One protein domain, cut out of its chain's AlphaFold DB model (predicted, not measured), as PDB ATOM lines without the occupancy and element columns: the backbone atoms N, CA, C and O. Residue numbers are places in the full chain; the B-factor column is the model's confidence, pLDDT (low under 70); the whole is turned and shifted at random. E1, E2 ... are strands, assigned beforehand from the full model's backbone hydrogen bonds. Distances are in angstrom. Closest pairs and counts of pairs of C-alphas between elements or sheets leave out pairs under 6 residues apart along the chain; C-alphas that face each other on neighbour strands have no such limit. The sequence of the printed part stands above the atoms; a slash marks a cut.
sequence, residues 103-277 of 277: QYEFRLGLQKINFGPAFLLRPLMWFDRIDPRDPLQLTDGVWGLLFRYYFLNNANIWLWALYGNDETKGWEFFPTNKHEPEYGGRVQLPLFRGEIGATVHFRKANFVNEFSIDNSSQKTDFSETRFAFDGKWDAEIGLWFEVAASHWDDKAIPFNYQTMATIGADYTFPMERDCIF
ATOM      1  N   GLN A 103      28.355  18.286  38.908       95.06
ATOM      2  CA  GLN A 103      26.992  18.063  38.408       95.06
ATOM      3  C   GLN A 103      25.924  18.918  39.086       95.06
ATOM      4  O   GLN A 103      24.784  18.911  38.635       95.06
ATOM      5  N   TYR A 104      26.233  19.633  40.167       95.38
ATOM      6  CA  TYR A 104      25.216  20.410  40.868       95.38
ATOM      7  C   TYR A 104      25.771  21.663  41.538       95.38
ATOM      8  O   TYR A 104      26.898  21.693  42.032       95.38
ATOM      9  N   GLU A 105      24.943  22.698  41.587       97.00
ATOM     10  CA  GLU A 105      25.228  23.971  42.235       97.00
ATOM     11  C   GLU A 105      24.044  24.381  43.109       97.00
ATOM     12  O   GLU A 105      22.899  24.366  42.669       97.00
ATOM     13  N   PHE A 106      24.331  24.793  44.337       97.12
ATOM     14  CA  PHE A 106      23.392  25.446  45.236       97.12
ATOM     15  C   PHE A 106      23.873  26.867  45.491       97.12
ATOM     16  O   PHE A 106      25.057  27.071  45.753       97.12
ATOM     17  N   ARG A 107      22.973  27.848  45.457       97.00
ATOM     18  CA  ARG A 107      23.262  29.238  45.807       97.00
ATOM     19  C   ARG A 107      22.172  29.801  46.706       97.00
ATOM     20  O   ARG A 107      20.996  29.681  46.387       97.00
ATOM     21  N   LEU A 108      22.568  30.431  47.805       96.88
ATOM     22  CA  LEU A 108      21.678  31.035  48.790       96.88
ATOM     23  C   LEU A 108      22.081  32.488  49.029       96.88
ATOM     24  O   LEU A 108      23.254  32.768  49.279       96.88
ATOM     25  N   GLY A 109      21.112  33.399  48.979       95.75
ATOM     26  CA  GLY A 109      21.291  34.809  49.323       95.75
ATOM     27  C   GLY A 109      20.789  35.761  48.240       95.75
ATOM     28  O   GLY A 109      19.970  35.384  47.403       95.75
ATOM     29  N   LEU A 110      21.289  36.995  48.271       94.44
ATOM     30  CA  LEU A 110      21.020  38.040  47.292       94.44
ATOM     31  C   LEU A 110      21.858  37.803  46.036       94.44
ATOM     32  O   LEU A 110      23.074  38.036  46.009       94.44
ATOM     33  N   GLN A 111      21.197  37.339  44.984       93.56
ATOM     34  CA  GLN A 111      21.827  36.895  43.746       93.56
ATOM     35  C   GLN A 111      21.096  37.438  42.520       93.56
ATOM     36  O   GLN A 111      19.903  37.709  42.559       93.56
ATOM     37  N   LYS A 112      21.802  37.556  41.394       91.81
ATOM     38  CA  LYS A 112      21.137  37.742  40.100       91.81
ATOM     39  C   LYS A 112      20.724  36.383  39.564       91.81
ATOM     40  O   LYS A 112      21.566  35.486  39.465       91.81
ATOM     41  N   ILE A 113      19.460  36.283  39.178       91.00
ATOM     42  CA  ILE A 113      18.934  35.186  38.378       91.00
ATOM     43  C   ILE A 113      18.527  35.796  37.044       91.00
ATOM     44  O   ILE A 113      17.770  36.755  36.996       91.00
ATOM     45  N   ASN A 114      19.083  35.279  35.960       89.88
ATOM     46  CA  ASN A 114      18.728  35.668  34.611       89.88
ATOM     47  C   ASN A 114      18.866  34.451  33.701       89.88
ATOM     48  O   ASN A 114      19.703  33.574  33.927       89.88
ATOM     49  N   PHE A 115      18.024  34.411  32.686       88.94
ATOM     50  CA  PHE A 115      18.042  33.420  31.624       88.94
ATOM     51  C   PHE A 115      17.519  34.074  30.344       88.94
ATOM     52  O   PHE A 115      17.047  35.219  30.380       88.94
ATOM     53  N   GLY A 116      17.623  33.334  29.247       86.62
ATOM     54  CA  GLY A 116      17.250  33.801  27.924       86.62
ATOM     55  C   GLY A 116      18.417  34.449  27.156       86.62
ATOM     56  O   GLY A 116      19.333  35.002  27.778       86.62
ATOM     57  N   PRO A 117      18.423  34.329  25.817       83.19
ATOM     58  CA  PRO A 117      19.460  34.871  24.939       83.19
ATOM     59  C   PRO A 117      19.345  36.376  24.633       83.19
ATOM     60  O   PRO A 117      20.312  36.963  24.149       83.19
ATOM     61  N   ALA A 118      18.199  37.017  24.868       80.25
ATOM     62  CA  ALA A 118      17.971  38.411  24.501       80.25
ATOM     63  C   ALA A 118      18.757  39.380  25.405       80.25
ATOM     64  O   ALA A 118      18.953  39.137  26.598       80.25
ATOM     65  N   PHE A 119      19.155  40.531  24.848       73.19
ATOM     66  CA  PHE A 119      19.954  41.542  25.560       73.19
ATOM     67  C   PHE A 119      19.159  42.772  26.024       73.19
ATOM     68  O   PHE A 119      19.317  43.193  27.166       73.19
ATOM     69  N   LEU A 120      18.303  43.352  25.169       70.38
ATOM     70  CA  LEU A 120      17.583  44.607  25.458       70.38
ATOM     71  C   LEU A 120      16.081  44.384  25.670       70.38
ATOM     72  O   LEU A 120      15.570  44.562  26.773       70.38
ATOM     73  N   LEU A 121      15.370  43.958  24.625       79.75
ATOM     74  CA  LEU A 121      13.953  43.606  24.703       79.75
ATOM     75  C   LEU A 121      13.849  42.160  25.183       79.75
ATOM     76  O   LEU A 121      13.815  41.242  24.374       79.75
ATOM     77  N   ARG A 122      13.918  41.964  26.501       86.19
ATOM     78  CA  ARG A 122      14.002  40.640  27.132       86.19
ATOM     79  C   ARG A 122      12.658  40.221  27.728       86.19
ATOM     80  O   ARG A 122      12.392  40.604  28.869       86.19
ATOM     81  N   PRO A 123      11.814  39.434  27.036       85.50
ATOM     82  CA  PRO A 123      10.624  38.833  27.640       85.50
ATOM     83  C   PRO A 123      10.918  38.067  28.940       85.50
ATOM     84  O   PRO A 123      10.091  38.054  29.851       85.50
ATOM     85  N   LEU A 124      12.110  37.466  29.061       86.38
ATOM     86  CA  LEU A 124      12.521  36.674  30.227       86.38
ATOM     87  C   LEU A 124      13.205  37.495  31.344       86.38
ATOM     88  O   LEU A 124      13.838  36.936  32.245       86.38
ATOM     89  N   MET A 125      13.061  38.823  31.340       87.81
ATOM     90  CA  MET A 125      13.475  39.695  32.447       87.81
ATOM     91  C   MET A 125      12.491  39.558  33.623       87.81
ATOM     92  O   MET A 125      11.618  40.397  33.818       87.81
ATOM     93  N   TRP A 126      12.555  38.438  34.349       87.25
ATOM     94  CA  TRP A 126      11.613  38.120  35.439       87.25
ATOM     95  C   TRP A 126      12.142  38.469  36.828       87.25
ATOM     96  O   TRP A 126      11.358  38.777  37.717       87.25
ATOM     97  N   PHE A 127      13.461  38.413  37.025       89.00
ATOM     98  CA  PHE A 127      14.088  38.588  38.341       89.00
ATOM     99  C   PHE A 127      15.047  39.771  38.393       89.00
ATOM    100  O   PHE A 127      15.415  40.214  39.476       89.00
ATOM    101  N   ASP A 128      15.471  40.274  37.239       84.25
ATOM    102  CA  ASP A 128      16.304  41.454  37.123       84.25
ATOM    103  C   ASP A 128      15.515  42.652  36.594       84.25
ATOM    104  O   ASP A 128      14.495  42.520  35.926       84.25
ATOM    105  N   ARG A 129      16.003  43.851  36.909       78.94
ATOM    106  CA  ARG A 129      15.558  45.105  36.302       78.94
ATOM    107  C   ARG A 129      16.788  45.824  35.778       78.94
ATOM    108  O   ARG A 129      17.706  46.085  36.553       78.94
ATOM    109  N   ILE A 130      16.813  46.108  34.481       77.19
ATOM    110  CA  ILE A 130      17.857  46.923  33.855       77.19
ATOM    111  C   ILE A 130      17.338  48.360  33.788       77.19
ATOM    112  O   ILE A 130      16.280  48.598  33.210       77.19
ATOM    113  N   ASP A 131      18.073  49.312  34.368       74.19
ATOM    114  CA  ASP A 131      17.825  50.735  34.114       74.19
ATOM    115  C   ASP A 131      18.596  51.141  32.844       74.19
ATOM    116  O   ASP A 131      19.831  51.110  32.857       74.19
ATOM    117  N   PRO A 132      17.920  51.523  31.744       68.19
ATOM    118  CA  PRO A 132      18.586  51.911  30.500       68.19
ATOM    119  C   PRO A 132      19.433  53.183  30.638       68.19
ATOM    120  O   PRO A 132      20.252  53.471  29.768       68.19
ATOM    121  N   ARG A 133      19.252  53.956  31.714       69.94
ATOM    122  CA  ARG A 133      20.037  55.164  31.999       69.94
ATOM    123  C   ARG A 133      21.353  54.847  32.705       69.94
ATOM    124  O   ARG A 133      22.200  55.729  32.820       69.94
ATOM    125  N   ASP A 134      21.521  53.621  33.199       72.69
ATOM    126  CA  ASP A 134      22.740  53.203  33.879       72.69
ATOM    127  C   ASP A 134      23.760  52.661  32.860       72.69
ATOM    128  O   ASP A 134      23.544  51.586  32.290       72.69
ATOM    129  N   PRO A 135      24.902  53.342  32.642       69.75
ATOM    130  CA  PRO A 135      25.910  52.899  31.680       69.75
ATOM    131  C   PRO A 135      26.550  51.557  32.058       69.75
ATOM    132  O   PRO A 135      27.076  50.865  31.188       69.75
ATOM    133  N   LEU A 136      26.508  51.168  33.338       76.19
ATOM    134  CA  LEU A 136      27.014  49.874  33.803       76.19
ATOM    135  C   LEU A 136      25.958  48.761  33.728       76.19
ATOM    136  O   LEU A 136      26.280  47.617  34.047       76.19
ATOM    137  N   GLN A 137      24.715  49.087  33.346       76.12
ATOM    138  CA  GLN A 137      23.584  48.155  33.240       76.12
ATOM    139  C   GLN A 137      23.454  47.239  34.468       76.12
ATOM    140  O   GLN A 137      23.204  46.033  34.364       76.12
ATOM    141  N   LEU A 138      23.669  47.809  35.659       79.75
ATOM    142  CA  LEU A 138      23.549  47.059  36.899       79.75
ATOM    143  C   LEU A 138      22.101  46.627  37.081       79.75
ATOM    144  O   LEU A 138      21.169  47.408  36.910       79.75
ATOM    145  N   THR A 139      21.935  45.374  37.476       82.81
ATOM    146  CA  THR A 139      20.623  44.794  37.726       82.81
ATOM    147  C   THR A 139      20.440  44.525  39.197       82.81
ATOM    148  O   THR A 139      21.349  43.978  39.830       82.81
ATOM    149  N   ASP A 140      19.257  44.822  39.715       83.88
ATOM    150  CA  ASP A 140      18.902  44.442  41.076       83.88
ATOM    151  C   ASP A 140      18.945  42.908  41.246       83.88
ATOM    152  O   ASP A 140      18.766  42.142  40.293       83.88
ATOM    153  N   GLY A 141      19.308  42.467  42.450       86.81
ATOM    154  CA  GLY A 141      19.356  41.054  42.819       86.81
ATOM    155  C   GLY A 141      18.076  40.620  43.525       86.81
ATOM    156  O   GLY A 141      17.348  41.448  44.064       86.81
ATOM    157  N   VAL A 142      17.851  39.312  43.580       92.12
ATOM    158  CA  VAL A 142      16.753  38.689  44.323       92.12
ATOM    159  C   VAL A 142      17.288  37.836  45.461       92.12
ATOM    160  O   VAL A 142      18.296  37.137  45.317       92.12
ATOM    161  N   TRP A 143      16.610  37.894  46.603       94.00
ATOM    162  CA  TRP A 143      16.836  36.990  47.719       94.00
ATOM    163  C   TRP A 143      16.185  35.648  47.429       94.00
ATOM    164  O   TRP A 143      14.969  35.559  47.238       94.00
ATOM    165  N   GLY A 144      16.996  34.598  47.417       95.44
ATOM    166  CA  GLY A 144      16.472  33.260  47.223       95.44
ATOM    167  C   GLY A 144      17.501  32.151  47.304       95.44
ATOM    168  O   GLY A 144      18.709  32.375  47.439       95.44
ATOM    169  N   LEU A 145      16.973  30.942  47.194       97.12
ATOM    170  CA  LEU A 145      17.692  29.702  46.984       97.12
ATOM    171  C   LEU A 145      17.604  29.343  45.498       97.12
ATOM    172  O   LEU A 145      16.519  29.334  44.924       97.12
ATOM    173  N   LEU A 146      18.738  29.012  44.894       97.44
ATOM    174  CA  LEU A 146      18.843  28.511  43.531       97.44
ATOM    175  C   LEU A 146      19.576  27.174  43.559       97.44
ATOM    176  O   LEU A 146      20.670  27.070  44.110       97.44
ATOM    177  N   PHE A 147      18.989  26.170  42.931       97.88
ATOM    178  CA  PHE A 147      19.598  24.882  42.663       97.88
ATOM    179  C   PHE A 147      19.752  24.708  41.156       97.88
ATOM    180  O   PHE A 147      18.840  25.029  40.394       97.88
ATOM    181  N   ARG A 148      20.900  24.193  40.724       97.00
ATOM    182  CA  ARG A 148      21.147  23.786  39.343       97.00
ATOM    183  C   ARG A 148      21.704  22.379  39.315       97.00
ATOM    184  O   ARG A 148      22.587  22.058  40.106       97.00
ATOM    185  N   TYR A 149      21.234  21.581  38.371       97.31
ATOM    186  CA  TYR A 149      21.762  20.260  38.070       97.31
ATOM    187  C   TYR A 149      22.183  20.198  36.602       97.31
ATOM    188  O   TYR A 149      21.403  20.571  35.727       97.31
ATOM    189  N   TYR A 150      23.400  19.729  36.343       96.56
ATOM    190  CA  TYR A 150      23.992  19.591  35.017       96.56
ATOM    191  C   TYR A 150      24.103  18.107  34.662       96.56
ATOM    192  O   TYR A 150      24.772  17.328  35.349       96.56
ATOM    193  N   PHE A 151      23.446  17.716  33.576       95.50
ATOM    194  CA  PHE A 151      23.524  16.372  33.021       95.50
ATOM    195  C   PHE A 151      24.753  16.231  32.118       95.50
ATOM    196  O   PHE A 151      25.278  17.201  31.577       95.50
ATOM    197  N   LEU A 152      25.185  14.987  31.900       93.69
ATOM    198  CA  LEU A 152      26.344  14.674  31.053       93.69
ATOM    199  C   LEU A 152      26.111  14.964  29.563       93.69
ATOM    200  O   LEU A 152      27.066  15.054  28.801       93.69
ATOM    201  N   ASN A 153      24.855  15.105  29.143       92.44
ATOM    202  CA  ASN A 153      24.484  15.461  27.779       92.44
ATOM    203  C   ASN A 153      24.332  16.980  27.589       92.44
ATOM    204  O   ASN A 153      23.647  17.373  26.662       92.44
ATOM    205  N   ASN A 154      24.891  17.828  28.456       89.94
ATOM    206  CA  ASN A 154      24.716  19.291  28.456       89.94
ATOM    207  C   ASN A 154      23.286  19.791  28.735       89.94
ATOM    208  O   ASN A 154      23.056  21.001  28.723       89.94
ATOM    209  N   ALA A 155      22.327  18.911  29.039       95.31
ATOM    210  CA  ALA A 155      21.056  19.354  29.599       95.31
ATOM    211  C   ALA A 155      21.269  19.896  31.017       95.31
ATOM    212  O   ALA A 155      22.183  19.477  31.736       95.31
ATOM    213  N   ASN A 156      20.405  20.804  31.453       96.31
ATOM    214  CA  ASN A 156      20.423  21.276  32.826       96.31
ATOM    215  C   ASN A 156      19.018  21.602  33.345       96.31
ATOM    216  O   ASN A 156      18.088  21.871  32.585       96.31
ATOM    217  N   ILE A 157      18.870  21.528  34.664       97.12
ATOM    218  CA  ILE A 157      17.637  21.866  35.377       97.12
ATOM    219  C   ILE A 157      17.970  22.896  36.436       97.12
ATOM    220  O   ILE A 157      18.963  22.762  37.148       97.12
ATOM    221  N   TRP A 158      17.143  23.927  36.527       97.50
ATOM    222  CA  TRP A 158      17.239  24.969  37.531       97.50
ATOM    223  C   TRP A 158      15.958  24.941  38.346       97.50
ATOM    224  O   TRP A 158      14.872  24.844  37.783       97.50
ATOM    225  N   LEU A 159      16.083  25.055  39.658       97.88
ATOM    226  CA  LEU A 159      14.966  25.210  40.580       97.88
ATOM    227  C   LEU A 159      15.276  26.385  41.493       97.88
ATOM    228  O   LEU A 159      16.410  26.517  41.957       97.88
ATOM    229  N   TRP A 160      14.296  27.234  41.764       97.69
ATOM    230  CA  TRP A 160      14.480  28.354  42.680       97.69
ATOM    231  C   TRP A 160      13.284  28.554  43.593       97.69
ATOM    232  O   TRP A 160      12.144  28.248  43.244       97.69
ATOM    233  N   ALA A 161      13.582  29.115  44.759       96.50
ATOM    234  CA  ALA A 161      12.617  29.626  45.714       96.50
ATOM    235  C   ALA A 161      13.094  31.003  46.184       96.50
ATOM    236  O   ALA A 161      14.241  31.156  46.610       96.50
ATOM    237  N   LEU A 162      12.236  32.009  46.077       94.69
ATOM    238  CA  LEU A 162      12.507  33.402  46.404       94.69
ATOM    239  C   LEU A 162      11.621  33.823  47.572       94.69
ATOM    240  O   LEU A 162      10.482  33.376  47.684       94.69
ATOM    241  N   TYR A 163      12.134  34.687  48.441       92.62
ATOM    242  CA  TYR A 163      11.384  35.155  49.603       92.62
ATOM    243  C   TYR A 163      11.802  36.569  49.995       92.62
ATOM    244  O   TYR A 163      12.986  36.906  49.940       92.62
ATOM    245  N   GLY A 164      10.833  37.391  50.412       85.75
ATOM    246  CA  GLY A 164      11.084  38.747  50.903       85.75
ATOM    247  C   GLY A 164      11.421  39.780  49.824       85.75
ATOM    248  O   GLY A 164      11.974  40.825  50.157       85.75
ATOM    249  N   ASN A 165      11.106  39.508  48.552       85.75
ATOM    250  CA  ASN A 165      11.346  40.430  47.436       85.75
ATOM    251  C   ASN A 165      10.085  41.264  47.149       85.75
ATOM    252  O   ASN A 165       9.272  40.869  46.318       85.75
ATOM    253  N   ASP A 166       9.925  42.404  47.820       80.38
ATOM    254  CA  ASP A 166       8.743  43.281  47.738       80.38
ATOM    255  C   ASP A 166       8.807  44.352  46.634       80.38
ATOM    256  O   ASP A 166       7.788  44.953  46.297       80.38
ATOM    257  N   GLU A 167       9.974  44.571  46.026       81.75
ATOM    258  CA  GLU A 167      10.109  45.438  44.851       81.75
ATOM    259  C   GLU A 167       9.613  44.739  43.569       81.75
ATOM    260  O   GLU A 167       9.806  43.531  43.377       81.75
ATOM    261  N   THR A 168       9.002  45.511  42.664       79.62
ATOM    262  CA  THR A 168       8.635  45.056  41.315       79.62
ATOM    263  C   THR A 168       9.888  44.727  40.508       79.62
ATOM    264  O   THR A 168      10.789  45.565  40.379       79.62
ATOM    265  N   LYS A 169       9.931  43.527  39.934       84.19
ATOM    266  CA  LYS A 169      11.045  43.014  39.132       84.19
ATOM    267  C   LYS A 169      10.679  43.026  37.648       84.19
ATOM    268  O   LYS A 169       9.573  42.654  37.275       84.19
ATOM    269  N   GLY A 170      11.613  43.429  36.791       82.50
ATOM    270  CA  GLY A 170      11.468  43.317  35.341       82.50
ATOM    271  C   GLY A 170      10.162  43.884  34.769       82.50
ATOM    272  O   GLY A 170       9.919  45.085  34.866       82.50
ATOM    273  N   TRP A 171       9.341  43.012  34.172       80.62
ATOM    274  CA  TRP A 171       8.039  43.342  33.560       80.62
ATOM    275  C   TRP A 171       6.832  43.225  34.507       80.62
ATOM    276  O   TRP A 171       5.692  43.116  34.057       80.62
ATOM    277  N   GLU A 172       7.059  43.222  35.817       80.19
ATOM    278  CA  GLU A 172       5.994  43.161  36.817       80.19
ATOM    279  C   GLU A 172       5.175  44.445  36.882       80.19
ATOM    280  O   GLU A 172       5.702  45.509  37.191       80.19
ATOM    281  N   PHE A 173       3.858  44.326  36.691       72.88
ATOM    282  CA  PHE A 173       2.922  45.417  36.979       72.88
ATOM    283  C   PHE A 173       2.648  45.581  38.475       72.88
ATOM    284  O   PHE A 173       2.420  46.692  38.944       72.88
ATOM    285  N   PHE A 174       2.678  44.475  39.221       79.50
ATOM    286  CA  PHE A 174       2.302  44.430  40.631       79.50
ATOM    287  C   PHE A 174       3.443  43.858  41.481       79.50
ATOM    288  O   PHE A 174       4.068  42.872  41.060       79.50
ATOM    289  N   PRO A 175       3.722  44.439  42.662       81.44
ATOM    290  CA  PRO A 175       4.737  43.924  43.573       81.44
ATOM    291  C   PRO A 175       4.323  42.560  44.141       81.44
ATOM    292  O   PRO A 175       3.137  42.270  44.306       81.44
ATOM    293  N   THR A 176       5.305  41.720  44.466       82.06
ATOM    294  CA  THR A 176       5.059  40.441  45.149       82.06
ATOM    295  C   THR A 176       4.647  40.683  46.604       82.06
ATOM    296  O   THR A 176       5.138  41.611  47.257       82.06
ATOM    297  N   ASN A 177       3.796  39.815  47.159       80.38
ATOM    298  CA  ASN A 177       3.616  39.758  48.604       80.38
ATOM    299  C   ASN A 177       4.932  39.401  49.319       80.38
ATOM    300  O   ASN A 177       5.489  38.323  49.134       80.38
ATOM    301  N   LYS A 178       5.393  40.279  50.213       77.94
ATOM    302  CA  LYS A 178       6.630  40.097  50.987       77.94
ATOM    303  C   LYS A 178       6.669  38.822  51.845       77.94
ATOM    304  O   LYS A 178       7.760  38.347  52.155       77.94
ATOM    305  N   HIS A 179       5.512  38.302  52.257       83.31
ATOM    306  CA  HIS A 179       5.399  37.147  53.158       83.31
ATOM    307  C   HIS A 179       5.100  35.833  52.432       83.31
ATOM    308  O   HIS A 179       5.016  34.793  53.080       83.31
ATOM    309  N   GLU A 180       4.941  35.862  51.110       86.44
ATOM    310  CA  GLU A 180       4.655  34.669  50.319       86.44
ATOM    311  C   GLU A 180       5.895  34.281  49.507       86.44
ATOM    312  O   GLU A 180       6.530  35.145  48.895       86.44
ATOM    313  N   PRO A 181       6.279  32.996  49.502       91.06
ATOM    314  CA  PRO A 181       7.390  32.541  48.689       91.06
ATOM    315  C   PRO A 181       7.007  32.531  47.207       91.06
ATOM    316  O   PRO A 181       5.919  32.096  46.825       91.06
ATOM    317  N   GLU A 182       7.944  32.934  46.357       94.12
ATOM    318  CA  GLU A 182       7.873  32.691  44.918       94.12
ATOM    319  C   GLU A 182       8.726  31.469  44.585       94.12
ATOM    320  O   GLU A 182       9.754  31.228  45.216       94.12
ATOM    321  N   TYR A 183       8.354  30.692  43.580       96.25
ATOM    322  CA  TYR A 183       9.149  29.532  43.184       96.25
ATOM    323  C   TYR A 183       9.008  29.252  41.699       96.25
ATOM    324  O   TYR A 183       8.144  29.790  41.010       96.25
ATOM    325  N   GLY A 184       9.914  28.452  41.166       97.12
ATOM    326  CA  GLY A 184       9.896  28.131  39.754       97.12
ATOM    327  C   GLY A 184      10.977  27.148  39.376       97.12
ATOM    328  O   GLY A 184      11.809  26.736  40.190       97.12
ATOM    329  N   GLY A 185      10.932  26.766  38.111       97.44
ATOM    330  CA  GLY A 185      11.883  25.842  37.545       97.44
ATOM    331  C   GLY A 185      12.101  26.107  36.071       97.44
ATOM    332  O   GLY A 185      11.247  26.660  35.378       97.44
ATOM    333  N   ARG A 186      13.268  25.696  35.596       97.56
ATOM    334  CA  ARG A 186      13.643  25.747  34.190       97.56
ATOM    335  C   ARG A 186      14.310  24.445  33.800       97.56
ATOM    336  O   ARG A 186      15.142  23.929  34.542       97.56
ATOM    337  N   VAL A 187      13.969  23.952  32.621       97.56
ATOM    338  CA  VAL A 187      14.662  22.846  31.963       97.56
ATOM    339  C   VAL A 187      15.284  23.390  30.691       97.56
ATOM    340  O   VAL A 187      14.603  24.046  29.907       97.56
ATOM    341  N   GLN A 188      16.568  23.123  30.496       96.94
ATOM    342  CA  GLN A 188      17.313  23.485  29.300       96.94
ATOM    343  C   GLN A 188      17.869  22.219  28.665       96.94
ATOM    344  O   GLN A 188      18.519  21.412  29.333       96.94
ATOM    345  N   LEU A 189      17.596  22.039  27.380       96.44
ATOM    346  CA  LEU A 189      17.986  20.863  26.615       96.44
ATOM    347  C   LEU A 189      18.820  21.299  25.410       96.44
ATOM    348  O   LEU A 189      18.440  22.260  24.734       96.44
ATOM    349  N   PRO A 190      19.920  20.599  25.091       94.88
ATOM    350  CA  PRO A 190      20.586  20.796  23.812       94.88
ATOM    351  C   PRO A 190      19.668  20.322  22.680       94.88
ATOM    352  O   PRO A 190      19.014  19.280  22.778       94.88
ATOM    353  N   LEU A 191      19.644  21.063  21.578       92.50
ATOM    354  CA  LEU A 191      18.888  20.709  20.386       92.50
ATOM    355  C   LEU A 191      19.709  21.042  19.136       92.50
ATOM    356  O   LEU A 191      19.855  22.202  18.749       92.50
ATOM    357  N   PHE A 192      20.233  20.000  18.484       89.00
ATOM    358  CA  PHE A 192      21.169  20.100  17.358       89.00
ATOM    359  C   PHE A 192      22.434  20.905  17.714       89.00
ATOM    360  O   PHE A 192      23.203  20.477  18.569       89.00
ATOM    361  N   ARG A 193      22.665  22.048  17.051       89.19
ATOM    362  CA  ARG A 193      23.776  22.989  17.307       89.19
ATOM    363  C   ARG A 193      23.393  24.119  18.271       89.19
ATOM    364  O   ARG A 193      24.053  25.149  18.313       89.19
ATOM    365  N   GLY A 194      22.286  23.958  18.981       91.88
ATOM    366  CA  GLY A 194      21.738  24.975  19.858       91.88
ATOM    367  C   GLY A 194      21.164  24.388  21.131       91.88
ATOM    368  O   GLY A 194      21.425  23.241  21.498       91.88
ATOM    369  N   GLU A 195      20.349  25.190  21.786       95.12
ATOM    370  CA  GLU A 195      19.693  24.882  23.041       95.12
ATOM    371  C   GLU A 195      18.295  25.480  23.068       95.12
ATOM    372  O   GLU A 195      18.032  26.526  22.475       95.12
ATOM    373  N   ILE A 196      17.400  24.797  23.770       96.88
ATOM    374  CA  ILE A 196      16.055  25.277  24.068       96.88
ATOM    375  C   ILE A 196      15.821  25.233  25.569       96.88
ATOM    376  O   ILE A 196      16.320  24.347  26.267       96.88
ATOM    377  N   GLY A 197      15.053  26.190  26.064       96.88
ATOM    378  CA  GLY A 197      14.684  26.326  27.459       96.88
ATOM    379  C   GLY A 197      13.175  26.427  27.615       96.88
ATOM    380  O   GLY A 197      12.498  27.096  26.840       96.88
ATOM    381  N   ALA A 198      12.648  25.766  28.637       97.38
ATOM    382  CA  ALA A 198      11.288  25.966  29.113       97.38
ATOM    383  C   ALA A 198      11.344  26.357  30.586       97.38
ATOM    384  O   ALA A 198      12.021  25.700  31.383       97.38
ATOM    385  N   THR A 199      10.634  27.417  30.949       97.19
ATOM    386  CA  THR A 199      10.654  27.998  32.290       97.19
ATOM    387  C   THR A 199       9.231  28.197  32.800       97.19
ATOM    388  O   THR A 199       8.369  28.686  32.073       97.19
ATOM    389  N   VAL A 200       9.003  27.872  34.070       96.88
ATOM    390  CA  VAL A 200       7.762  28.165  34.790       96.88
ATOM    391  C   VAL A 200       8.060  28.887  36.094       96.88
ATOM    392  O   VAL A 200       9.079  28.629  36.742       96.88
ATOM    393  N   HIS A 201       7.174  29.789  36.492       96.25
ATOM    394  CA  HIS A 201       7.300  30.534  37.736       96.25
ATOM    395  C   HIS A 201       5.933  30.845  38.331       96.25
ATOM    396  O   HIS A 201       5.004  31.210  37.614       96.25
ATOM    397  N   PHE A 202       5.839  30.720  39.648       94.56
ATOM    398  CA  PHE A 202       4.636  30.941  40.430       94.56
ATOM    399  C   PHE A 202       4.932  31.967  41.518       94.56
ATOM    400  O   PHE A 202       5.925  31.842  42.244       94.56
ATOM    401  N   ARG A 203       4.049  32.957  41.647       92.44
ATOM    402  CA  ARG A 203       4.096  33.952  42.720       92.44
ATOM    403  C   ARG A 203       2.694  34.395  43.124       92.44
ATOM    404  O   ARG A 203       1.739  34.223  42.368       92.44
ATOM    405  N   LYS A 204       2.589  35.023  44.293       89.12
ATOM    406  CA  LYS A 204       1.416  35.812  44.683       89.12
ATOM    407  C   LYS A 204       1.760  37.293  44.625       89.12
ATOM    408  O   LYS A 204       2.741  37.727  45.235       89.12
ATOM    409  N   ALA A 205       0.975  38.047  43.875       83.88
ATOM    410  CA  ALA A 205       1.157  39.476  43.707       83.88
ATOM    411  C   ALA A 205       0.076  40.246  44.466       83.88
ATOM    412  O   ALA A 205      -1.038  39.758  44.655       83.88
ATOM    413  N   ASN A 206       0.433  41.453  44.900       81.31
ATOM    414  CA  ASN A 206      -0.438  42.314  45.682       81.31
ATOM    415  C   ASN A 206      -1.012  43.404  44.786       81.31
ATOM    416  O   ASN A 206      -0.276  44.244  44.263       81.31
ATOM    417  N   PHE A 207      -2.333  43.428  44.669       71.56
ATOM    418  CA  PHE A 207      -3.065  44.559  44.128       71.56
ATOM    419  C   PHE A 207      -3.380  45.535  45.262       71.56
ATOM    420  O   PHE A 207      -3.987  45.159  46.266       71.56
ATOM    421  N   VAL A 208      -2.973  46.793  45.110       66.81
ATOM    422  CA  VAL A 208      -3.439  47.883  45.971       66.81
ATOM    423  C   VAL A 208      -4.429  48.692  45.152       66.81
ATOM    424  O   VAL A 208      -4.043  49.341  44.182       66.81
ATOM    425  N   ASN A 209      -5.708  48.647  45.523       60.97
ATOM    426  CA  ASN A 209      -6.692  49.514  44.890       60.97
ATOM    427  C   ASN A 209      -6.529  50.943  45.429       60.97
ATOM    428  O   ASN A 209      -7.056  51.270  46.488       60.97
ATOM    429  N   GLU A 210      -5.788  51.789  44.717       56.38
ATOM    430  CA  GLU A 210      -5.620  53.206  45.083       56.38
ATOM    431  C   GLU A 210      -6.857  54.066  44.754       56.38
ATOM    432  O   GLU A 210      -6.950  55.205  45.202       56.38
ATOM    433  N   PHE A 211      -7.835  53.524  44.017       54.91
ATOM    434  CA  PHE A 211      -9.077  54.210  43.634       54.91
ATOM    435  C   PHE A 211     -10.263  53.913  44.567       54.91
ATOM    436  O   PHE A 211     -11.404  54.269  44.256       54.91
ATOM    437  N   SER A 212     -10.040  53.263  45.714       50.34
ATOM    438  CA  SER A 212     -11.093  53.089  46.715       50.34
ATOM    439  C   SER A 212     -11.498  54.450  47.295       50.34
ATOM    440  O   SER A 212     -10.696  55.134  47.921       50.34
ATOM    441  N   ILE A 213     -12.763  54.833  47.085       55.78
ATOM    442  CA  ILE A 213     -13.380  56.083  47.582       55.78
ATOM    443  C   ILE A 213     -13.396  56.137  49.120       55.78
ATOM    444  O   ILE A 213     -13.485  57.210  49.714       55.78
ATOM    445  N   ASP A 214     -13.272  54.982  49.767       55.75
ATOM    446  CA  ASP A 214     -13.077  54.874  51.203       55.75
ATOM    447  C   ASP A 214     -11.571  54.853  51.504       55.75
ATOM    448  O   ASP A 214     -10.829  54.111  50.859       55.75
ATOM    449  N   ASN A 215     -11.109  55.615  52.502       54.25
ATOM    450  CA  ASN A 215      -9.694  55.744  52.919       54.25
ATOM    451  C   ASN A 215      -9.058  54.430  53.448       54.25
ATOM    452  O   ASN A 215      -8.044  54.450  54.147       54.25
ATOM    453  N   SER A 216      -9.643  53.275  53.135       55.75
ATOM    454  CA  SER A 216      -9.080  51.954  53.365       55.75
ATOM    455  C   SER A 216      -8.575  51.383  52.042       55.75
ATOM    456  O   SER A 216      -9.338  50.868  51.229       55.75
ATOM    457  N   SER A 217      -7.263  51.472  51.819       57.69
ATOM    458  CA  SER A 217      -6.608  50.765  50.720       57.69
ATOM    459  C   SER A 217      -6.800  49.261  50.930       57.69
ATOM    460  O   SER A 217      -6.118  48.651  51.759       57.69
ATOM    461  N   GLN A 218      -7.749  48.651  50.220       59.84
ATOM    462  CA  GLN A 218      -7.892  47.198  50.233       59.84
ATOM    463  C   GLN A 218      -6.740  46.590  49.435       59.84
ATOM    464  O   GLN A 218      -6.582  46.848  48.240       59.84
ATOM    465  N   LYS A 219      -5.908  45.816  50.138       64.62
ATOM    466  CA  LYS A 219      -4.904  44.950  49.528       64.62
ATOM    467  C   LYS A 219      -5.565  43.624  49.196       64.62
ATOM    468  O   LYS A 219      -6.106  42.977  50.094       64.62
ATOM    469  N   THR A 220      -5.514  43.243  47.931       74.88
ATOM    470  CA  THR A 220      -6.001  41.948  47.465       74.88
ATOM    471  C   THR A 220      -4.839  41.192  46.857       74.88
ATOM    472  O   THR A 220      -4.130  41.715  45.998       74.88
ATOM    473  N   ASP A 221      -4.636  39.968  47.327       82.44
ATOM    474  CA  ASP A 221      -3.593  39.091  46.818       82.44
ATOM    475  C   ASP A 221      -4.188  38.201  45.730       82.44
ATOM    476  O   ASP A 221      -5.249  37.604  45.925       82.44
ATOM    477  N   PHE A 222      -3.480  38.065  44.613       86.12
ATOM    478  CA  PHE A 222      -3.863  37.173  43.522       86.12
ATOM    479  C   PHE A 222      -2.684  36.318  43.069       86.12
ATOM    480  O   PHE A 222      -1.511  36.654  43.271       86.12
ATOM    481  N   SER A 223      -2.997  35.176  42.459       90.12
ATOM    482  CA  SER A 223      -1.977  34.255  41.961       90.12
ATOM    483  C   SER A 223      -1.537  34.661  40.558       90.12
ATOM    484  O   SER A 223      -2.364  34.936  39.689       90.12
ATOM    485  N   GLU A 224      -0.227  34.663  40.322       91.38
ATOM    486  CA  GLU A 224       0.360  34.839  39.000       91.38
ATOM    487  C   GLU A 224       1.183  33.612  38.623       91.38
ATOM    488  O   GLU A 224       2.068  33.176  39.366       91.38
ATOM    489  N   THR A 225       0.917  33.087  37.430       93.75
ATOM    490  CA  THR A 225       1.722  32.029  36.820       93.75
ATOM    491  C   THR A 225       2.372  32.547  35.552       93.75
ATOM    492  O   THR A 225       1.693  33.091  34.682       93.75
ATOM    493  N   ARG A 226       3.680  32.341  35.415       94.44
ATOM    494  CA  ARG A 226       4.435  32.676  34.210       94.44
ATOM    495  C   ARG A 226       4.991  31.437  33.541       94.44
ATOM    496  O   ARG A 226       5.514  30.539  34.202       94.44
ATOM    497  N   PHE A 227       4.952  31.453  32.220       95.56
ATOM    498  CA  PHE A 227       5.544  30.465  31.336       95.56
ATOM    499  C   PHE A 227       6.493  31.176  30.384       95.56
ATOM    500  O   PHE A 227       6.181  32.256  29.887       95.56
ATOM    501  N   ALA A 228       7.643  30.581  30.110       95.88
ATOM    502  CA  ALA A 228       8.529  31.057  29.066       95.88
ATOM    503  C   ALA A 228       9.142  29.904  28.287       95.88
ATOM    504  O   ALA A 228       9.355  28.809  28.811       95.88
ATOM    505  N   PHE A 229       9.424  30.194  27.025       96.69
ATOM    506  CA  PHE A 229      10.108  29.319  26.100       96.69
ATOM    507  C   PHE A 229      11.141  30.138  25.336       96.69
ATOM    508  O   PHE A 229      10.833  31.213  24.821       96.69
ATOM    509  N   ASP A 230      12.367  29.651  25.276       96.50
ATOM    510  CA  ASP A 230      13.471  30.334  24.613       96.50
ATOM    511  C   ASP A 230      14.363  29.339  23.883       96.50
ATOM    512  O   ASP A 230      14.373  28.142  24.178       96.50
ATOM    513  N   GLY A 231      15.109  29.836  22.905       94.88
ATOM    514  CA  GLY A 231      16.033  29.011  22.149       94.88
ATOM    515  C   GLY A 231      17.132  29.826  21.498       94.88
ATOM    516  O   GLY A 231      16.923  30.984  21.130       94.88
ATOM    517  N   LYS A 232      18.299  29.203  21.357       94.56
ATOM    518  CA  LYS A 232      19.477  29.778  20.711       94.56
ATOM    519  C   LYS A 232      20.181  28.719  19.874       94.56
ATOM    520  O   LYS A 232      20.426  27.620  20.359       94.56
ATOM    521  N   TRP A 233      20.544  29.059  18.644       93.75
ATOM    522  CA  TRP A 233      21.339  28.221  17.752       93.75
ATOM    523  C   TRP A 233      22.519  29.010  17.225       93.75
ATOM    524  O   TRP A 233      22.339  30.026  16.559       93.75
ATOM    525  N   ASP A 234      23.714  28.484  17.473       85.31
ATOM    526  CA  ASP A 234      24.953  29.046  16.956       85.31
ATOM    527  C   ASP A 234      25.338  28.251  15.694       85.31
ATOM    528  O   ASP A 234      25.981  27.198  15.744       85.31
ATOM    529  N   ALA A 235      24.832  28.712  14.545       81.81
ATOM    530  CA  ALA A 235      25.228  28.235  13.222       81.81
ATOM    531  C   ALA A 235      26.267  29.200  12.614       81.81
ATOM    532  O   ALA A 235      27.116  29.722  13.327       81.81
ATOM    533  N   GLU A 236      26.234  29.433  11.301       84.00
ATOM    534  CA  GLU A 236      26.991  30.537  10.691       84.00
ATOM    535  C   GLU A 236      26.422  31.899  11.116       84.00
ATOM    536  O   GLU A 236      27.166  32.830  11.400       84.00
ATOM    537  N   ILE A 237      25.095  31.977  11.234       87.50
ATOM    538  CA  ILE A 237      24.365  33.081  11.854       87.50
ATOM    539  C   ILE A 237      23.851  32.568  13.204       87.50
ATOM    540  O   ILE A 237      23.248  31.490  13.264       87.50
ATOM    541  N   GLY A 238      24.092  33.323  14.273       90.50
ATOM    542  CA  GLY A 238      23.481  33.092  15.577       90.50
ATOM    543  C   GLY A 238      22.009  33.474  15.506       90.50
ATOM    544  O   GLY A 238      21.690  34.604  15.156       90.50
ATOM    545  N   LEU A 239      21.102  32.538  15.780       93.31
ATOM    546  CA  LEU A 239      19.658  32.785  15.814       93.31
ATOM    547  C   LEU A 239      19.136  32.543  17.217       93.31
ATOM    548  O   LEU A 239      19.487  31.547  17.851       93.31
ATOM    549  N   TRP A 240      18.250  33.412  17.683       94.69
ATOM    550  CA  TRP A 240      17.657  33.259  18.999       94.69
ATOM    551  C   TRP A 240      16.240  33.809  19.075       94.69
ATOM    552  O   TRP A 240      15.845  34.704  18.327       94.69
ATOM    553  N   PHE A 241      15.464  33.270  20.009       95.12
ATOM    554  CA  PHE A 241      14.147  33.790  20.342       95.12
ATOM    555  C   PHE A 241      13.852  33.648  21.836       95.12
ATOM    556  O   PHE A 241      14.412  32.803  22.535       95.12
ATOM    557  N   GLU A 242      12.911  34.462  22.291       96.06
ATOM    558  CA  GLU A 242      12.338  34.458  23.627       96.06
ATOM    559  C   GLU A 242      10.829  34.656  23.533       96.06
ATOM    560  O   GLU A 242      10.362  35.561  22.843       96.06
ATOM    561  N   VAL A 243      10.062  33.846  24.252       95.50
ATOM    562  CA  VAL A 243       8.615  33.999  24.404       95.50
ATOM    563  C   VAL A 243       8.274  33.852  25.878       95.50
ATOM    564  O   VAL A 243       8.720  32.909  26.526       95.50
ATOM    565  N   ALA A 244       7.473  34.768  26.410       95.12
ATOM    566  CA  ALA A 244       6.976  34.717  27.777       95.12
ATOM    567  C   ALA A 244       5.476  35.020  27.812       95.12
ATOM    568  O   ALA A 244       4.992  35.892  27.092       95.12
ATOM    569  N   ALA A 245       4.751  34.310  28.668       94.12
ATOM    570  CA  ALA A 245       3.344  34.524  28.945       94.12
ATOM    571  C   ALA A 245       3.109  34.543  30.459       94.12
ATOM    572  O   ALA A 245       3.528  33.625  31.162       94.12
ATOM    573  N   SER A 246       2.416  35.565  30.945       91.94
ATOM    574  CA  SER A 246       1.985  35.702  32.336       91.94
ATOM    575  C   SER A 246       0.470  35.592  32.397       91.94
ATOM    576  O   SER A 246      -0.224  36.170  31.560       91.94
ATOM    577  N   HIS A 247      -0.032  34.854  33.378       91.62
ATOM    578  CA  HIS A 247      -1.448  34.688  33.659       91.62
ATOM    579  C   HIS A 247      -1.754  35.126  35.089       91.62
ATOM    580  O   HIS A 247      -1.076  34.686  36.020       91.62
ATOM    581  N   TRP A 248      -2.790  35.947  35.249       89.50
ATOM    582  CA  TRP A 248      -3.285  36.418  36.540       89.50
ATOM    583  C   TRP A 248      -4.654  35.816  36.843       89.50
ATOM    584  O   TRP A 248      -5.581  35.944  36.041       89.50
ATOM    585  N   ASP A 249      -4.770  35.184  38.009       83.62
ATOM    586  CA  ASP A 249      -6.010  34.579  38.498       83.62
ATOM    587  C   ASP A 249      -6.713  35.535  39.475       83.62
ATOM    588  O   ASP A 249      -6.666  35.361  40.694       83.62
ATOM    589  N   ASP A 250      -7.304  36.601  38.926       78.19
ATOM    590  CA  ASP A 250      -8.191  37.520  39.643       78.19
ATOM    591  C   ASP A 250      -9.353  37.950  38.730       78.19
ATOM    592  O   ASP A 250      -9.188  38.161  37.528       78.19
ATOM    593  N   LYS A 251     -10.549  38.089  39.304       67.06
ATOM    594  CA  LYS A 251     -11.752  38.557  38.596       67.06
ATOM    595  C   LYS A 251     -11.799  40.080  38.449       67.06
ATOM    596  O   LYS A 251     -12.586  40.577  37.648       67.06
ATOM    597  N   ALA A 252     -11.013  40.812  39.235       67.31
ATOM    598  CA  ALA A 252     -10.935  42.268  39.224       67.31
ATOM    599  C   ALA A 252     -10.013  42.811  38.120       67.31
ATOM    600  O   ALA A 252     -10.097  43.993  37.785       67.31
ATOM    601  N   ILE A 253      -9.151  41.970  37.540       68.69
ATOM    602  CA  ILE A 253      -8.239  42.367  36.466       68.69
ATOM    603  C   ILE A 253      -8.957  42.161  35.116       68.69
ATOM    604  O   ILE A 253      -9.433  41.068  34.833       68.69
ATOM    605  N   PRO A 254      -9.081  43.192  34.257       66.31
ATOM    606  CA  PRO A 254      -9.777  43.068  32.970       66.31
ATOM    607  C   PRO A 254      -8.962  42.321  31.896       66.31
ATOM    608  O   PRO A 254      -9.527  41.861  30.906       66.31
ATOM    609  N   PHE A 255      -7.644  42.191  32.082       72.56
ATOM    610  CA  PHE A 255      -6.734  41.471  31.188       72.56
ATOM    611  C   PHE A 255      -5.960  40.410  31.974       72.56
ATOM    612  O   PHE A 255      -4.976  40.720  32.635       72.56
ATOM    613  N   ASN A 256      -6.374  39.148  31.874       83.69
ATOM    614  CA  ASN A 256      -5.801  38.056  32.678       83.69
ATOM    615  C   ASN A 256      -4.552  37.427  32.055       83.69
ATOM    616  O   ASN A 256      -4.041  36.436  32.573       83.69
ATOM    617  N   TYR A 257      -4.085  37.970  30.930       87.50
ATOM    618  CA  TYR A 257      -2.931  37.471  30.204       87.50
ATOM    619  C   TYR A 257      -2.072  38.613  29.680       87.50
ATOM    620  O   TYR A 257      -2.573  39.612  29.163       87.50
ATOM    621  N   GLN A 258      -0.766  38.403  29.735       89.31
ATOM    622  CA  GLN A 258       0.230  39.203  29.042       89.31
ATOM    623  C   GLN A 258       1.159  38.261  28.299       89.31
ATOM    624  O   GLN A 258       1.587  37.246  28.841       89.31
ATOM    625  N   THR A 259       1.483  38.587  27.054       92.38
ATOM    626  CA  THR A 259       2.410  37.797  26.244       92.38
ATOM    627  C   THR A 259       3.419  38.722  25.594       92.38
ATOM    628  O   THR A 259       3.072  39.801  25.118       92.38
ATOM    629  N   MET A 260       4.673  38.295  25.585       93.56
ATOM    630  CA  MET A 260       5.782  38.991  24.952       93.56
ATOM    631  C   MET A 260       6.593  37.994  24.140       93.56
ATOM    632  O   MET A 260       6.806  36.862  24.571       93.56
ATOM    633  N   ALA A 261       7.068  38.427  22.979       94.38
ATOM    634  CA  ALA A 261       7.954  37.638  22.145       94.38
ATOM    635  C   ALA A 261       9.053  38.527  21.568       94.38
ATOM    636  O   ALA A 261       8.841  39.706  21.280       94.38
ATOM    637  N   THR A 262      10.241  37.969  21.406       94.38
ATOM    638  CA  THR A 262      11.372  38.625  20.755       94.38
ATOM    639  C   THR A 262      12.139  37.584  19.961       94.38
ATOM    640  O   THR A 262      12.338  36.465  20.418       94.38
ATOM    641  N   ILE A 263      12.552  37.954  18.756       94.12
ATOM    642  CA  ILE A 263      13.405  37.152  17.886       94.12
ATOM    643  C   ILE A 263      14.586  38.018  17.469       94.12
ATOM    644  O   ILE A 263      14.431  39.226  17.272       94.12
ATOM    645  N   GLY A 264      15.756  37.413  17.345       92.25
ATOM    646  CA  GLY A 264      16.947  38.111  16.907       92.25
ATOM    647  C   GLY A 264      17.933  37.194  16.210       92.25
ATOM    648  O   GLY A 264      17.823  35.967  16.234       92.25
ATOM    649  N   ALA A 265      18.889  37.841  15.556       92.38
ATOM    650  CA  ALA A 265      19.995  37.197  14.886       92.38
ATOM    651  C   ALA A 265      21.265  38.028  15.081       92.38
ATOM    652  O   ALA A 265      21.196  39.260  15.111       92.38
ATOM    653  N   ASP A 266      22.410  37.369  15.181       88.06
ATOM    654  CA  ASP A 266      23.722  38.002  15.212       88.06
ATOM    655  C   ASP A 266      24.704  37.276  14.287       88.06
ATOM    656  O   ASP A 266      24.618  36.072  14.055       88.06
ATOM    657  N   TYR A 267      25.619  38.040  13.698       87.12
ATOM    658  CA  TYR A 267      26.668  37.523  12.829       87.12
ATOM    659  C   TYR A 267      27.979  38.209  13.187       87.12
ATOM    660  O   TYR A 267      28.072  39.440  13.174       87.12
ATOM    661  N   THR A 268      28.990  37.410  13.519       82.00
ATOM    662  CA  THR A 268      30.329  37.929  13.799       82.00
ATOM    663  C   THR A 268      31.141  37.898  12.517       82.00
ATOM    664  O   THR A 268      31.493  36.829  12.024       82.00
ATOM    665  N   PHE A 269      31.462  39.078  11.989       82.38
ATOM    666  CA  PHE A 269      32.343  39.184  10.834       82.38
ATOM    667  C   PHE A 269      33.771  38.784  11.224       82.38
ATOM    668  O   PHE A 269      34.305  39.323  12.202       82.38
ATOM    669  N   PRO A 270      34.425  37.893  10.466       79.56
ATOM    670  CA  PRO A 270      35.856  37.696  10.604       79.56
ATOM    671  C   PRO A 270      36.555  38.975  10.129       79.56
ATOM    672  O   PRO A 270      36.590  39.267   8.938       79.56
ATOM    673  N   MET A 271      37.085  39.771  11.056       72.62
ATOM    674  CA  MET A 271      38.037  40.821  10.695       72.62
ATOM    675  C   MET A 271      39.407  40.163  10.512       72.62
ATOM    676  O   MET A 271      39.944  39.578  11.457       72.62
ATOM    677  N   GLU A 272      39.941  40.213   9.291       66.38
ATOM    678  CA  GLU A 272      41.276  39.713   8.958       66.38
ATOM    679  C   GLU A 272      42.336  40.331   9.881       66.38
ATOM    680  O   GLU A 272      42.382  41.541  10.106       66.38
ATOM    681  N   ARG A 273      43.208  39.476  10.429       57.09
ATOM    682  CA  ARG A 273      44.472  39.899  11.036       57.09
ATOM    683  C   ARG A 273      45.554  39.868   9.966       57.09
ATOM    684  O   ARG A 273      46.372  38.952   9.955       57.09
ATOM    685  N   ASP A 274      45.599  40.895   9.130       54.34
ATOM    686  CA  ASP A 274      46.801  41.189   8.351       54.34
ATOM    687  C   ASP A 274      47.831  41.872   9.261       54.34
ATOM    688  O   ASP A 274      48.082  43.075   9.195       54.34
ATOM    689  N   CYS A 275      48.434  41.092  10.163       53.41
ATOM    690  CA  CYS A 275      49.724  41.461  10.734       53.41
ATOM    691  C   CYS A 275      50.794  41.077   9.710       53.41
ATOM    692  O   CYS A 275      51.262  39.939   9.679       53.41
ATOM    693  N   ILE A 276      51.132  42.034   8.850       50.81
ATOM    694  CA  ILE A 276      52.291  41.982   7.961       50.81
ATOM    695  C   ILE A 276      53.545  41.854   8.845       50.81
ATOM    696  O   ILE A 276      53.741  42.667   9.752       50.81
ATOM    697  N   PHE A 277      54.323  40.792   8.616       52.41
ATOM    698  CA  PHE A 277      55.622  40.531   9.247       52.41
ATOM    699  C   PHE A 277      56.704  41.505   8.770       52.41
ATOM    700  O   PHE A 277      56.662  41.892   7.579       52.41
TER     701      PHE A 277
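What this domain is: This is residues 103 to 277 of the 277 residues of an uncharacterized protein of candidate division KSB1 bacterium 4484_87 (UniProt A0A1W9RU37). Eight antiparallel strands, E1 to E8, stand side by side in chain order as one twisted, curled wall, like an open trough rather than a closed barrel. The long links, residues 112 to 141 and 163 to 181, fold over one face of this wall, and residues 211 to 216 and the tail 269 to 277 stick out. The printed part has 175 residues with eight named strands and no named helix; the class is all strand, though under half of the residues, 87, are in named elements. The whole is loose, with a radius of gyration of the C-alphas of 19.5 A, and spans 81 by 36 by 28 A, a length made by the free tail and loop.

Where its parts are: E1, residues 104 to 111, begins at C-alpha 104, (25.216, 20.410, 40.868), is 17.1 A long and bends by 72 degrees at residue 108. E2, residues 142 to 150, is 22.4 A long and bends by 59 degrees at residue 145. E3, residues 156 to 162, covers 19.9 A, and E4, residues 182 to 191, 29.4 A. E5, residues 194 to 208, covers 42.9 A and bends by 53 degrees at residue 204. E6, residues 219 to 234, is the longest strand, with 16 residues and 47.0 A. E7, residues 238 to 249, covers 37.4 A. E8, residues 257 to 266, covers 30.6 A and ends at C-alpha 266, (23.722, 38.002, 15.212).

How they stand to each other: The sheet runs E1, E2, E3, E4, E5, E6, E7, E8, a meander, each strand the antiparallel neighbour of the one before. The edge strands E1 and E8 are apart. N 107 and O 146, 2.8 A, join the hairpin E1 and E2 within hydrogen-bond range. Likewise within range are N 147 and O 159, 2.8 A, between E2 and E3, and N 158 and O 186, 2.8 A, between E3 and E4. E4 and E5 have N 187 and O 198 at 2.9 A; E5 and E6 have N 201 and O 226 at 2.9 A. E6 and E7 have N 229 and O 243 at 2.8 A; E7 and E8, at 172 degrees between their directions, have N 242 and O 262 at 2.8 A.

The domain as a whole: The C-alphas of Asp 214 and Phe 277, the two farthest apart, are 81.8 A apart. Without the free stretches, the body spans 56 by 34 by 31 A. The printed part has no cut. The links E1 to E2 and E3 to E4 are long, with 30 and 19 residues. The mean pLDDT of the printed part is 85.0; residues 132 to 133, 135, 208 to 219, 251 to 254 and 272 to 277 are under 70.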